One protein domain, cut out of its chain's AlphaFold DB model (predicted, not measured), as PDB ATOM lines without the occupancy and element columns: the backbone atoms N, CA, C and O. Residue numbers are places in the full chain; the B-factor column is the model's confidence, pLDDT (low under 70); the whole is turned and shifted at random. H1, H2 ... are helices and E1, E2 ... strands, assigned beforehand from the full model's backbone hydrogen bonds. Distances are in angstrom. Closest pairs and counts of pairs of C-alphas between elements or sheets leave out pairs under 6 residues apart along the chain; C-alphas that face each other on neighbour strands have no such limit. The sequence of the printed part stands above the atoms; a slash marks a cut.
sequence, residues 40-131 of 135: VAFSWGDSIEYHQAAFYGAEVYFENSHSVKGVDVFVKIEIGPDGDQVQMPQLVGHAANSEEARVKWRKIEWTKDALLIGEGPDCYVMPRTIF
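This is residues 40 to 131 of the 135 residues of an uncharacterized protein of Armatimonadetes bacterium Cent15-Ar3 (UniProt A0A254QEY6). Picture a small, lopsided sandwich: a long, twisted sheet E1 to E4 curls round helix H1, and a smaller sheet E5 to E7 covers part of it, face to face. H1 lies on the way from the one sheet to the other, and the single turn of H2 closes the printed part beside the small sheet. The printed part has 92 residues, with seven named strands and two named helices in the order E1 E2 E3 E4 H1 E5 E6 E7 H2, of the class mixed, helices and strands. Both sheets are antiparallel, in the orders E1 - E2 - E3 - E4 and E5 - E6 - E7. The whole is compact, with a radius of gyration of the C-alphas of 13.4 A, yet only just elongated, spanning 43 by 28 by 20 A.

Begin with E1, residues 40 to 44, and its hairpin partner E2, residues 56 to 64, where N 43 and O 58 are 3.0 A apart, within hydrogen-bond range. E2 and E3, residues 71 to 79, form the next hairpin, with N 59 and O 76 at 2.9 A. E3 and E4, residues 90 to 95, form another, with N 73 and O 93 at 2.8 A. These four make a meander, each strand the antiparallel neighbour of the one before. From edge to edge the way across this sheet turns by 73 degrees, and it curls round H1, residues 98 to 105; look at the C-alphas of Val 40 and Arg 102, the closest of E1 and H1, 5.1 A apart. Next come E5, residues 108 to 110, E6, residues 114 to 117, and E7, residues 124 to 127, a second meander: N 109 and O 116 are 2.9 A apart, N 117 and O 124 also 2.9 A. The two sheets form a sandwich, two sheets face to face, their strands at 25 degrees; the closest C-alphas of E4 and E7 are those of Val 92 and Tyr 124, 6.1 A apart. H2, residues 128 to 131, only grazes the small sheet. In H1 every O i to N i+4 pair is within hydrogen-bond range; H2 is too short for such a pair.

Find C-alpha 40 at (144.639, 162.080, 83.219), where E1 begins its 14.2 A. E2 runs 26.0 A from C-alpha 56 at (158.684, 167.058, 74.741), E3 25.9 A, E4 15.1 A and H1 10.5 A. E5 measures 6.8 A, E6 and E7 9.8 A each, and H2 5.5 A, ending at C-alpha 131 at (155.985, 175.280, 74.165).

The C-alphas of His 51 and Lys 69 are the two farthest apart, 43.2 A. The printed part has no cut; the link E1 to E2, 11 residues, is long. Look for pLDDT under 70 at residues 46 to 54 and 81 to 86.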
ATOM      1  N   VAL A  40     145.616 162.385  84.269       92.44
ATOM      2  CA  VAL A  40     144.639 162.080  83.219       92.44
ATOM      3  C   VAL A  40     145.308 161.298  82.098       92.44
ATOM      4  O   VAL A  40     144.849 160.216  81.738       92.44
ATOM      5  N   ALA A  41     146.382 161.855  81.544       92.06
ATOM      6  CA  ALA A  41     147.092 161.288  80.412       92.06
ATOM      7  C   ALA A  41     148.524 161.809  80.363       92.06
ATOM      8  O   ALA A  41     148.823 162.901  80.841       92.06
ATOM      9  N   PHE A  42     149.397 161.022  79.746       90.50
ATOM     10  CA  PHE A  42     150.776 161.406  79.515       90.50
ATOM     11  C   PHE A  42     151.236 160.909  78.147       90.50
ATOM     12  O   PHE A  42     150.927 159.779  77.760       90.50
ATOM     13  N   SER A  43     151.954 161.747  77.404       89.19
ATOM     14  CA  SER A  43     152.469 161.388  76.083       89.19
ATOM     15  C   SER A  43     153.761 162.128  75.767       89.19
ATOM     16  O   SER A  43     153.830 163.349  75.893       89.19
ATOM     17  N   TRP A  44     154.755 161.383  75.284       86.00
ATOM     18  CA  TRP A  44     155.950 161.942  74.663       86.00
ATOM     19  C   TRP A  44     155.694 162.230  73.183       86.00
ATOM     20  O   TRP A  44     155.150 161.389  72.465       86.00
ATOM     21  N   GLY A  45     156.114 163.404  72.724       76.75
ATOM     22  CA  GLY A  45     156.187 163.729  71.309       76.75
ATOM     23  C   GLY A  45     157.291 162.914  70.647       76.75
ATOM     24  O   GLY A  45     158.453 162.991  71.051       76.75
ATOM     25  N   ASP A  46     156.933 162.127  69.633       63.81
ATOM     26  CA  ASP A  46     157.887 161.295  68.905       63.81
ATOM     27  C   ASP A  46     158.692 162.176  67.935       63.81
ATOM     28  O   ASP A  46     158.219 162.609  66.883       63.81
ATOM     29  N   SER A  47     159.911 162.535  68.334       54.06
ATOM     30  CA  SER A  47     160.745 163.509  67.628       54.06
ATOM     31  C   SER A  47     161.549 162.909  66.466       54.06
ATOM     32  O   SER A  47     162.567 163.488  66.080       54.06
ATOM     33  N   ILE A  48     161.154 161.757  65.912       51.38
ATOM     34  CA  ILE A  48     161.919 161.108  64.831       51.38
ATOM     35  C   ILE A  48     161.867 161.926  63.528       51.38
ATOM     36  O   ILE A  48     162.881 162.016  62.846       51.38
ATOM     37  N   GLU A  49     160.760 162.603  63.201       53.38
ATOM     38  CA  GLU A  49     160.704 163.488  62.016       53.38
ATOM     39  C   GLU A  49     161.167 164.930  62.290       53.38
ATOM     40  O   GLU A  49     161.558 165.645  61.367       53.38
ATOM     41  N   TYR A  50     161.172 165.377  63.549       52.25
ATOM     42  CA  TYR A  50     161.314 166.797  63.911       52.25
ATOM     43  C   TYR A  50     162.700 167.180  64.450       52.25
ATOM     44  O   TYR A  50     162.818 168.162  65.182       52.25
ATOM     45  N   HIS A  51     163.735 166.401  64.108       45.66
ATOM     46  CA  HIS A  51     165.135 166.570  64.512       45.66
ATOM     47  C   HIS A  51     165.541 168.020  64.829       45.66
ATOM     48  O   HIS A  51     165.766 168.810  63.915       45.66
ATOM     49  N   GLN A  52     165.701 168.323  66.126       48.00
ATOM     50  CA  GLN A  52     166.847 169.032  66.721       48.00
ATOM     51  C   GLN A  52     166.558 169.345  68.202       48.00
ATOM     52  O   GLN A  52     165.768 170.229  68.500       48.00
ATOM     53  N   ALA A  53     167.225 168.628  69.112       49.72
ATOM     54  CA  ALA A  53     167.584 169.015  70.488       49.72
ATOM     55  C   ALA A  53     166.541 169.108  71.636       49.72
ATOM     56  O   ALA A  53     166.957 169.441  72.739       49.72
ATOM     57  N   ALA A  54     165.259 168.747  71.478       55.44
ATOM     58  CA  ALA A  54     164.365 168.588  72.642       55.44
ATOM     59  C   ALA A  54     163.266 167.536  72.405       55.44
ATOM     60  O   ALA A  54     162.533 167.638  71.423       55.44
ATOM     61  N   PHE A  55     163.161 166.545  73.300       75.38
ATOM     62  CA  PHE A  55     162.010 165.637  73.413       75.38
ATOM     63  C   PHE A  55     160.980 166.290  74.338       75.38
ATOM     64  O   PHE A  55     161.341 166.632  75.459       75.38
ATOM     65  N   TYR A  56     159.731 166.466  73.901       81.38
ATOM     66  CA  TYR A  56     158.684 167.058  74.741       81.38
ATOM     67  C   TYR A  56     157.763 165.985  75.316       81.38
ATOM     68  O   TYR A  56     157.279 165.130  74.576       81.38
ATOM     69  N   GLY A  57     157.510 166.036  76.618       87.44
ATOM     70  CA  GLY A  57     156.471 165.277  77.306       87.44
ATOM     71  C   GLY A  57     155.295 166.192  77.623       87.44
ATOM     72  O   GLY A  57     155.493 167.357  77.952       87.44
ATOM     73  N   ALA A  58     154.071 165.692  77.511       90.06
ATOM     74  CA  ALA A  58     152.871 166.398  77.940       90.06
ATOM     75  C   ALA A  58     152.193 165.580  79.031       90.06
ATOM     76  O   ALA A  58     151.754 164.456  78.782       90.06
ATOM     77  N   GLU A  59     152.105 166.164  80.219       92.19
ATOM     78  CA  GLU A  59     151.403 165.622  81.375       92.19
ATOM     79  C   GLU A  59     150.094 166.381  81.552       92.19
ATOM     80  O   GLU A  59     150.094 167.585  81.805       92.19
ATOM     81  N   VAL A  60     148.974 165.678  81.411       93.62
ATOM     82  CA  VAL A  60     147.640 166.215  81.669       93.62
ATOM     83  C   VAL A  60     147.175 165.670  83.001       93.62
ATOM     84  O   VAL A  60     147.133 164.454  83.201       93.62
ATOM     85  N   TYR A  61     146.804 166.559  83.906       93.88
ATOM     86  CA  TYR A  61     146.373 166.208  85.250       93.88
ATOM     87  C   TYR A  61     145.232 167.119  85.694       93.88
ATOM     88  O   TYR A  61     144.945 168.127  85.051       93.88
ATOM     89  N   PHE A  62     144.548 166.758  86.771       93.88
ATOM     90  CA  PHE A  62     143.496 167.585  87.348       93.88
ATOM     91  C   PHE A  62     143.796 167.942  88.799       93.88
ATOM     92  O   PHE A  62     144.441 167.187  89.521       93.88
ATOM     93  N   GLU A  63     143.285 169.078  89.247       92.00
ATOM     94  CA  GLU A  63     143.286 169.489  90.648       92.00
ATOM     95  C   GLU A  63     141.874 169.897  91.064       92.00
ATOM     96  O   GLU A  63     141.042 170.261  90.232       92.00
ATOM     97  N   ASN A  64     141.582 169.835  92.364       91.06
ATOM     98  CA  ASN A  64     140.313 170.349  92.870       91.06
ATOM     99  C   ASN A  64     140.235 171.849  92.593       91.06
ATOM    100  O   ASN A  64     141.120 172.603  92.998       91.06
ATOM    101  N   SER A  65     139.162 172.283  91.933       88.25
ATOM    102  CA  SER A  65     139.019 173.698  91.615       88.25
ATOM    103  C   SER A  65     138.784 174.512  92.886       88.25
ATOM    104  O   SER A  65     137.943 174.183  93.726       88.25
ATOM    105  N   HIS A  66     139.525 175.610  93.025       81.38
ATOM    106  CA  HIS A  66     139.386 176.529  94.157       81.38
ATOM    107  C   HIS A  66     138.180 177.470  94.020       81.38
ATOM    108  O   HIS A  66     137.715 178.016  95.020       81.38
ATOM    109  N   SER A  67     137.695 177.684  92.792       80.50
ATOM    110  CA  SER A  67     136.694 178.719  92.485       80.50
ATOM    111  C   SER A  67     135.293 178.159  92.250       80.50
ATOM    112  O   SER A  67     134.304 178.853  92.480       80.50
ATOM    113  N   VAL A  68     135.192 176.914  91.789       88.31
ATOM    114  CA  VAL A  68     133.929 176.263  91.422       88.31
ATOM    115  C   VAL A  68     133.935 174.801  91.845       88.31
ATOM    116  O   VAL A  68     134.978 174.198  92.060       88.31
ATOM    117  N   LYS A  69     132.747 174.208  92.001       90.25
ATOM    118  CA  LYS A  69     132.636 172.785  92.327       90.25
ATOM    119  C   LYS A  69     133.039 171.953  91.107       90.25
ATOM    120  O   LYS A  69     132.319 171.970  90.116       90.25
ATOM    121  N   GLY A  70     134.118 171.189  91.228       91.81
ATOM    122  CA  GLY A  70     134.620 170.315  90.174       91.81
ATOM    123  C   GLY A  70     136.139 170.217  90.220       91.81
ATOM    124  O   GLY A  70     136.753 170.473  91.260       91.81
ATOM    125  N   VAL A  71     136.731 169.871  89.085       93.81
ATOM    126  CA  VAL A  71     138.179 169.782  88.908       93.81
ATOM    127  C   VAL A  71     138.626 170.671  87.755       93.81
ATOM    128  O   VAL A  71     137.981 170.717  86.706       93.81
ATOM    129  N   ASP A  72     139.732 171.373  87.961       94.44
ATOM    130  CA  ASP A  72     140.425 172.112  86.914       94.44
ATOM    131  C   ASP A  72     141.476 171.191  86.298       94.44
ATOM    132  O   ASP A  72     142.205 170.500  87.009       94.44
ATOM    133  N   VAL A  73     141.515 171.138  84.971       94.19
ATOM    134  CA  VAL A  73     142.418 170.276  84.209       94.19
ATOM    135  C   VAL A  73     143.556 171.124  83.685       94.19
ATOM    136  O   VAL A  73     143.332 172.150  83.045       94.19
ATOM    137  N   PHE A  74     144.775 170.675  83.930       93.94
ATOM    138  CA  PHE A  74     145.997 171.356  83.557       93.94
ATOM    139  C   PHE A  74     146.833 170.487  82.631       93.94
ATOM    140  O   PHE A  74     146.755 169.258  82.657       93.94
ATOM    141  N   VAL A  75     147.661 171.144  81.828       92.69
ATOM    142  CA  VAL A  75     148.751 170.510  81.097       92.69
ATOM    143  C   VAL A  75     150.073 171.130  81.511       92.69
ATOM    144  O   VAL A  75     150.205 172.353  81.601       92.69
ATOM    145  N   LYS A  76     151.062 170.272  81.720       90.25
ATOM    146  CA  LYS A  76     152.459 170.623  81.941       90.25
ATOM    147  C   LYS A  76     153.297 170.026  80.814       90.25
ATOM    148  O   LYS A  76     153.087 168.876  80.432       90.25
ATOM    149  N   ILE A  77     154.232 170.814  80.287       87.94
ATOM    150  CA  ILE A  77     155.185 170.358  79.270       87.94
ATOM    151  C   ILE A  77     156.530 170.089  79.933       87.94
ATOM    152  O   ILE A  77     157.045 170.940  80.658       87.94
ATOM    153  N   GLU A  78     157.085 168.915  79.673       84.50
ATOM    154  CA  GLU A  78     158.401 168.474  80.127       84.50
ATOM    155  C   GLU A  78     159.367 168.431  78.946       84.50
ATOM    156  O   GLU A  78     158.978 168.080  77.833       84.50
ATOM    157  N   ILE A  79     160.624 168.791  79.178       80.25
ATOM    158  CA  ILE A  79     161.668 168.797  78.156       80.25
ATOM    159  C   ILE A  79     162.759 167.812  78.563       80.25
ATOM    160  O   ILE A  79     163.439 167.994  79.571       80.25
ATOM    161  N   GLY A  80     162.949 166.795  77.727       71.25
ATOM    162  CA  GLY A  80     163.877 165.698  77.954       71.25
ATOM    163  C   GLY A  80     163.327 164.647  78.929       71.25
ATOM    164  O   GLY A  80     162.526 164.967  79.803       71.25
ATOM    165  N   PRO A  81     163.766 163.383  78.801       60.19
ATOM    166  CA  PRO A  81     163.318 162.286  79.664       60.19
ATOM    167  C   PRO A  81     163.731 162.457  81.135       60.19
ATOM    168  O   PRO A  81     163.152 161.809  82.002       60.19
ATOM    169  N   ASP A  82     164.706 163.327  81.406       63.59
ATOM    170  CA  ASP A  82     165.223 163.607  82.748       63.59
ATOM    171  C   ASP A  82     164.415 164.697  83.489       63.59
ATOM    172  O   ASP A  82     164.622 164.908  84.681       63.59
ATOM    173  N   GLY A  83     163.461 165.364  82.819       56.41
ATOM    174  CA  GLY A  83     162.531 166.314  83.448       56.41
ATOM    175  C   GLY A  83     163.135 167.669  83.846       56.41
ATOM    176  O   GLY A  83     162.513 168.420  84.597       56.41
ATOM    177  N   ASP A  84     164.329 168.002  83.346       59.25
ATOM    178  CA  ASP A  84     165.120 169.162  83.790       59.25
ATOM    179  C   ASP A  84     164.498 170.529  83.458       59.25
ATOM    180  O   ASP A  84     164.843 171.536  84.086       59.25
ATOM    181  N   GLN A  85     163.577 170.602  82.493       62.84
ATOM    182  CA  GLN A  85     162.821 171.825  82.230       62.84
ATOM    183  C   GLN A  85     161.327 171.533  82.121       62.84
ATOM    184  O   GLN A  85     160.870 170.754  81.285       62.84
ATOM    185  N   VAL A  86     160.574 172.201  82.990       65.31
ATOM    186  CA  VAL A  86     159.123 172.104  83.105       65.31
ATOM    187  C   VAL A  86     158.523 173.465  82.773       65.31
ATOM    188  O   VAL A  86     158.834 174.461  83.430       65.31
ATOM    189  N   GLN A  87     157.645 173.522  81.774       71.88
ATOM    190  CA  GLN A  87     156.856 174.724  81.512       71.88
ATOM    191  C   GLN A  87     155.729 174.856  82.545       71.88
ATOM    192  O   GLN A  87     155.166 173.859  82.997       71.88
ATOM    193  N   MET A  88     155.389 176.098  82.912       73.50
ATOM    194  CA  MET A  88     154.311 176.377  83.864       73.50
ATOM    195  C   MET A  88     152.989 175.722  83.429       73.50
ATOM    196  O   MET A  88     152.642 175.828  82.244       73.50
ATOM    197  N   PRO A  89     152.229 175.129  84.371       82.50
ATOM    198  CA  PRO A  89     150.930 174.538  84.087       82.50
ATOM    199  C   PRO A  89     150.005 175.504  83.349       82.50
ATOM    200  O   PRO A  89     149.849 176.659  83.749       82.50
ATOM    201  N   GLN A  90     149.384 175.024  82.278       89.62
ATOM    202  CA  GLN A  90     148.361 175.753  81.535       89.62
ATOM    203  C   GLN A  90     146.998 175.136  81.818       89.62
ATOM    204  O   GLN A  90     146.856 173.915  81.774       89.62
ATOM    205  N   LEU A  91     145.996 175.973  82.095       92.75
ATOM    206  CA  LEU A  91     144.621 175.516  82.272       92.75
ATOM    207  C   LEU A  91     144.061 175.054  80.919       92.75
ATOM    208  O   LEU A  91     143.945 175.842  79.982       92.75
ATOM    209  N   VAL A  92     143.702 173.778  80.848       92.69
ATOM    210  CA  VAL A  92     143.106 173.114  79.682       92.69
ATOM    211  C   VAL A  92     141.588 173.266  79.700       92.69
ATOM    212  O   VAL A  92     140.972 173.515  78.666       92.69
ATOM    213  N   GLY A  93     140.974 173.121  80.876       93.44
ATOM    214  CA  GLY A  93     139.523 173.167  81.019       93.44
ATOM    215  C   GLY A  93     139.043 172.842  82.429       93.44
ATOM    216  O   GLY A  93     139.833 172.737  83.360       93.44
ATOM    217  N   HIS A  94     137.729 172.678  82.570       94.56
ATOM    218  CA  HIS A  94     137.066 172.354  83.832       94.56
ATOM    219  C   HIS A  94     136.091 171.189  83.639       94.56
ATOM    220  O   HIS A  94     135.395 171.121  82.622       94.56
ATOM    221  N   ALA A  95     136.010 170.299  84.626       93.31
ATOM    222  CA  ALA A  95     135.109 169.149  84.638       93.31
ATOM    223  C   ALA A  95     134.333 169.080  85.957       93.31
ATOM    224  O   ALA A  95     134.838 169.477  87.007       93.31
ATOM    225  N   ALA A  96     133.130 168.505  85.948       94.00
ATOM    226  CA  ALA A  96     132.338 168.365  87.168       94.00
ATOM    227  C   ALA A  96     132.953 167.364  88.165       94.00
ATOM    228  O   ALA A  96     132.640 167.414  89.356       94.00
ATOM    229  N   ASN A  97     133.785 166.432  87.687       93.00
ATOM    230  CA  ASN A  97     134.493 165.429  88.487       93.00
ATOM    231  C   ASN A  97     135.702 164.836  87.731       93.00
ATOM    232  O   ASN A  97     135.868 165.047  86.528       93.00
ATOM    233  N   SER A  98     136.528 164.068  88.447       92.06
ATOM    234  CA  SER A  98     137.739 163.413  87.933       92.06
ATOM    235  C   SER A  98     137.470 162.441  86.775       92.06
ATOM    236  O   SER A  98     138.247 162.389  85.821       92.06
ATOM    237  N   GLU A  99     136.358 161.705  86.808       92.50
ATOM    238  CA  GLU A  99     135.999 160.748  85.752       92.50
ATOM    239  C   GLU A  99     135.676 161.456  84.432       92.50
ATOM    240  O   GLU A  99     136.180 161.079  83.373       92.50
ATOM    241  N   GLU A 100     134.901 162.539  84.491       93.06
ATOM    242  CA  GLU A 100     134.628 163.375  83.323       93.06
ATOM    243  C   GLU A 100     135.925 163.950  82.739       93.06
ATOM    244  O   GLU A 100     136.107 163.930  81.519       93.06
ATOM    245  N   ALA A 101     136.845 164.401  83.599       93.38
ATOM    246  CA  ALA A 101     138.138 164.909  83.158       93.38
ATOM    247  C   ALA A 101     138.938 163.849  82.387       93.38
ATOM    248  O   ALA A 101     139.457 164.113  81.298       93.38
ATOM    249  N   ARG A 102     138.977 162.616  82.901       93.00
ATOM    250  CA  ARG A 102     139.652 161.502  82.230       93.00
ATOM    251  C   ARG A 102     139.012 161.159  80.897       93.00
ATOM    252  O   ARG A 102     139.719 160.946  79.920       93.00
ATOM    253  N   VAL A 103     137.687 161.141  80.810       93.00
ATOM    254  CA  VAL A 103     137.006 160.840  79.544       93.00
ATOM    255  C   VAL A 103     137.273 161.920  78.495       93.00
ATOM    256  O   VAL A 103     137.551 161.578  77.345       93.00
ATOM    257  N   LYS A 104     137.217 163.200  78.879       93.75
ATOM    258  CA  LYS A 104     137.353 164.332  77.951       93.75
ATOM    259  C   LYS A 104     138.782 164.563  77.471       93.75
ATOM    260  O   LYS A 104     138.976 164.799  76.283       93.75
ATOM    261  N   TRP A 105     139.773 164.471  78.362       95.25
ATOM    262  CA  TRP A 105     141.159 164.874  78.074       95.25
ATOM    263  C   TRP A 105     142.176 163.720  78.071       95.25
ATOM    264  O   TRP A 105     143.377 163.967  78.063       95.25
ATOM    265  N   ARG A 106     141.730 162.453  78.011       93.62
ATOM    266  CA  ARG A 106     142.633 161.280  77.908       93.62
ATOM    267  C   ARG A 106     143.525 161.256  76.666       93.62
ATOM    268  O   ARG A 106     144.533 160.555  76.664       93.62
ATOM    269  N   LYS A 107     143.111 161.901  75.571       93.25
ATOM    270  CA  LYS A 107     143.827 161.823  74.296       93.25
ATOM    271  C   LYS A 107     144.805 162.982  74.195       93.25
ATOM    272  O   LYS A 107     144.409 164.132  74.335       93.25
ATOM    273  N   ILE A 108     146.059 162.660  73.909       92.06
ATOM    274  CA  ILE A 108     147.101 163.631  73.598       92.06
ATOM    275  C   ILE A 108     147.613 163.311  72.197       92.06
ATOM    276  O   ILE A 108     147.954 162.162  71.912       92.06
ATOM    277  N   GLU A 109     147.643 164.309  71.321       90.25
ATOM    278  CA  GLU A 109     148.121 164.164  69.950       90.25
ATOM    279  C   GLU A 109     149.109 165.280  69.614       90.25
ATOM    280  O   GLU A 109     148.798 166.470  69.671       90.25
ATOM    281  N   TRP A 110     150.326 164.875  69.262       87.12
ATOM    282  CA  TRP A 110     151.380 165.775  68.819       87.12
ATOM    283  C   TRP A 110     151.285 165.960  67.309       87.12
ATOM    284  O   TRP A 110     151.349 164.995  66.549       87.12
ATOM    285  N   THR A 111     151.156 167.207  66.869       85.75
ATOM    286  CA  THR A 111     151.136 167.567  65.448       85.75
ATOM    287  C   THR A 111     152.316 168.474  65.114       85.75
ATOM    288  O   THR A 111     153.010 168.974  65.999       85.75
ATOM    289  N   LYS A 112     152.529 168.737  63.819       82.25
ATOM    290  CA  LYS A 112     153.601 169.629  63.354       82.25
ATOM    291  C   LYS A 112     153.517 171.057  63.918       82.25
ATOM    292  O   LYS A 112     154.563 171.675  64.120       82.25
ATOM    293  N   ASP A 113     152.301 171.544  64.184       85.25
ATOM    294  CA  ASP A 113     152.023 172.946  64.524       85.25
ATOM    295  C   ASP A 113     151.509 173.129  65.963       85.25
ATOM    296  O   ASP A 113     151.508 174.251  66.474       85.25
ATOM    297  N   ALA A 114     151.053 172.060  66.625       88.94
ATOM    298  CA  ALA A 114     150.409 172.143  67.934       88.94
ATOM    299  C   ALA A 114     150.397 170.813  68.704       88.94
ATOM    300  O   ALA A 114     150.486 169.729  68.122       88.94
ATOM    301  N   LEU A 115     150.194 170.921  70.013       90.06
ATOM    302  CA  LEU A 115     149.768 169.842  70.897       90.06
ATOM    303  C   LEU A 115     148.243 169.902  71.042       90.06
ATOM    304  O   LEU A 115     147.694 170.944  71.406       90.06
ATOM    305  N   LEU A 116     147.573 168.790  70.758       93.00
ATOM    306  CA  LEU A 116     146.128 168.636  70.890       93.00
ATOM    307  C   LEU A 116     145.818 167.785  72.122       93.00
ATOM    308  O   LEU A 116     146.408 166.718  72.300       93.00
ATOM    309  N   ILE A 117     144.892 168.247  72.960       94.44
ATOM    310  CA  ILE A 117     144.499 167.569  74.199       94.44
ATOM    311  C   ILE A 117     142.980 167.423  74.242       94.44
ATOM    312  O   ILE A 117     142.238 168.403  74.161       94.44
ATOM    313  N   GLY A 118     142.523 166.189  74.409       93.38
ATOM    314  CA  GLY A 118     141.119 165.804  74.362       93.38
ATOM    315  C   GLY A 118     140.596 165.529  72.955       93.38
ATOM    316  O   GLY A 118     141.349 165.425  71.988       93.38
ATOM    317  N   GLU A 119     139.280 165.353  72.852       88.00
ATOM    318  CA  GLU A 119     138.585 164.970  71.619       88.00
ATOM    319  C   GLU A 119     137.348 165.845  71.383       88.00
ATOM    320  O   GLU A 119     136.707 166.324  72.318       88.00
ATOM    321  N   GLY A 120     136.967 166.009  70.114       85.12
ATOM    322  CA  GLY A 120     135.749 166.724  69.739       85.12
ATOM    323  C   GLY A 120     135.873 168.254  69.842       85.12
ATOM    324  O   GLY A 120     136.967 168.792  69.670       85.12
ATOM    325  N   PRO A 121     134.757 168.974  70.054       82.12
ATOM    326  CA  PRO A 121     134.732 170.440  70.025       82.12
ATOM    327  C   PRO A 121     135.452 171.096  71.212       82.12
ATOM    328  O   PRO A 121     135.854 172.249  71.099       82.12
ATOM    329  N   ASP A 122     135.652 170.360  72.307       81.56
ATOM    330  CA  ASP A 122     136.331 170.834  73.521       81.56
ATOM    331  C   ASP A 122     137.839 170.508  73.509       81.56
ATOM    332  O   ASP A 122     138.503 170.529  74.549       81.56
ATOM    333  N   CYS A 123     138.386 170.163  72.337       91.31
ATOM    334  CA  CYS A 123     139.808 169.895  72.173       91.31
ATOM    335  C   CYS A 123     140.616 171.166  72.451       91.31
ATOM    336  O   CYS A 123     140.446 172.197  71.794       91.31
ATOM    337  N   TYR A 124     141.520 171.078  73.419       94.31
ATOM    338  CA  TYR A 124     142.459 172.144  73.715       94.31
ATOM    339  C   TYR A 124     143.637 172.074  72.749       94.31
ATOM    340  O   TYR A 124     144.243 171.018  72.556       94.31
ATOM    341  N   VAL A 125     143.966 173.217  72.155       93.69
ATOM    342  CA  VAL A 125     145.038 173.350  71.169       93.69
ATOM    343  C   VAL A 125     146.105 174.264  71.746       93.69
ATOM    344  O   VAL A 125     145.868 175.457  71.921       93.69
ATOM    345  N   MET A 126     147.289 173.717  72.011       90.38
ATOM    346  CA  MET A 126     148.465 174.494  72.391       90.38
ATOM    347  C   MET A 126     149.377 174.660  71.171       90.38
ATOM    348  O   MET A 126     150.006 173.686  70.749       90.38
ATOM    349  N   PRO A 127     149.482 175.871  70.593       90.00
ATOM    350  CA  PRO A 127     150.404 176.136  69.500       90.00
ATOM    351  C   PRO A 127     151.848 175.802  69.867       90.00
ATOM    352  O   PRO A 127     152.315 176.114  70.965       90.00
ATOM    353  N   ARG A 128     152.584 175.257  68.899       84.75
ATOM    354  CA  ARG A 128     154.002 174.908  69.031       84.75
ATOM    355  C   ARG A 128     154.871 176.065  69.502       84.75
ATOM    356  O   ARG A 128     155.753 175.881  70.330       84.75
ATOM    357  N   THR A 129     154.559 177.280  69.063       84.62
ATOM    358  CA  THR A 129     155.261 178.494  69.491       84.62
ATOM    359  C   THR A 129     155.201 178.734  71.001       84.62
ATOM    360  O   THR A 129     156.102 179.367  71.538       84.62
ATOM    361  N   ILE A 130     154.167 178.247  71.699       83.69
ATOM    362  CA  ILE A 130     154.047 178.401  73.156       83.69
ATOM    363  C   ILE A 130     155.064 177.510  73.858       83.69
ATOM    364  O   ILE A 130     155.812 177.991  74.710       83.69
ATOM    365  N   PHE A 131     155.110 176.231  73.494       78.94
ATOM    366  CA  PHE A 131     155.985 175.280  74.165       78.94
ATOM    367  C   PHE A 131     157.395 175.237  73.594       78.94
ATOM    368  O   PHE A 131     158.242 174.681  74.259       78.94
TER     369      PHE A 131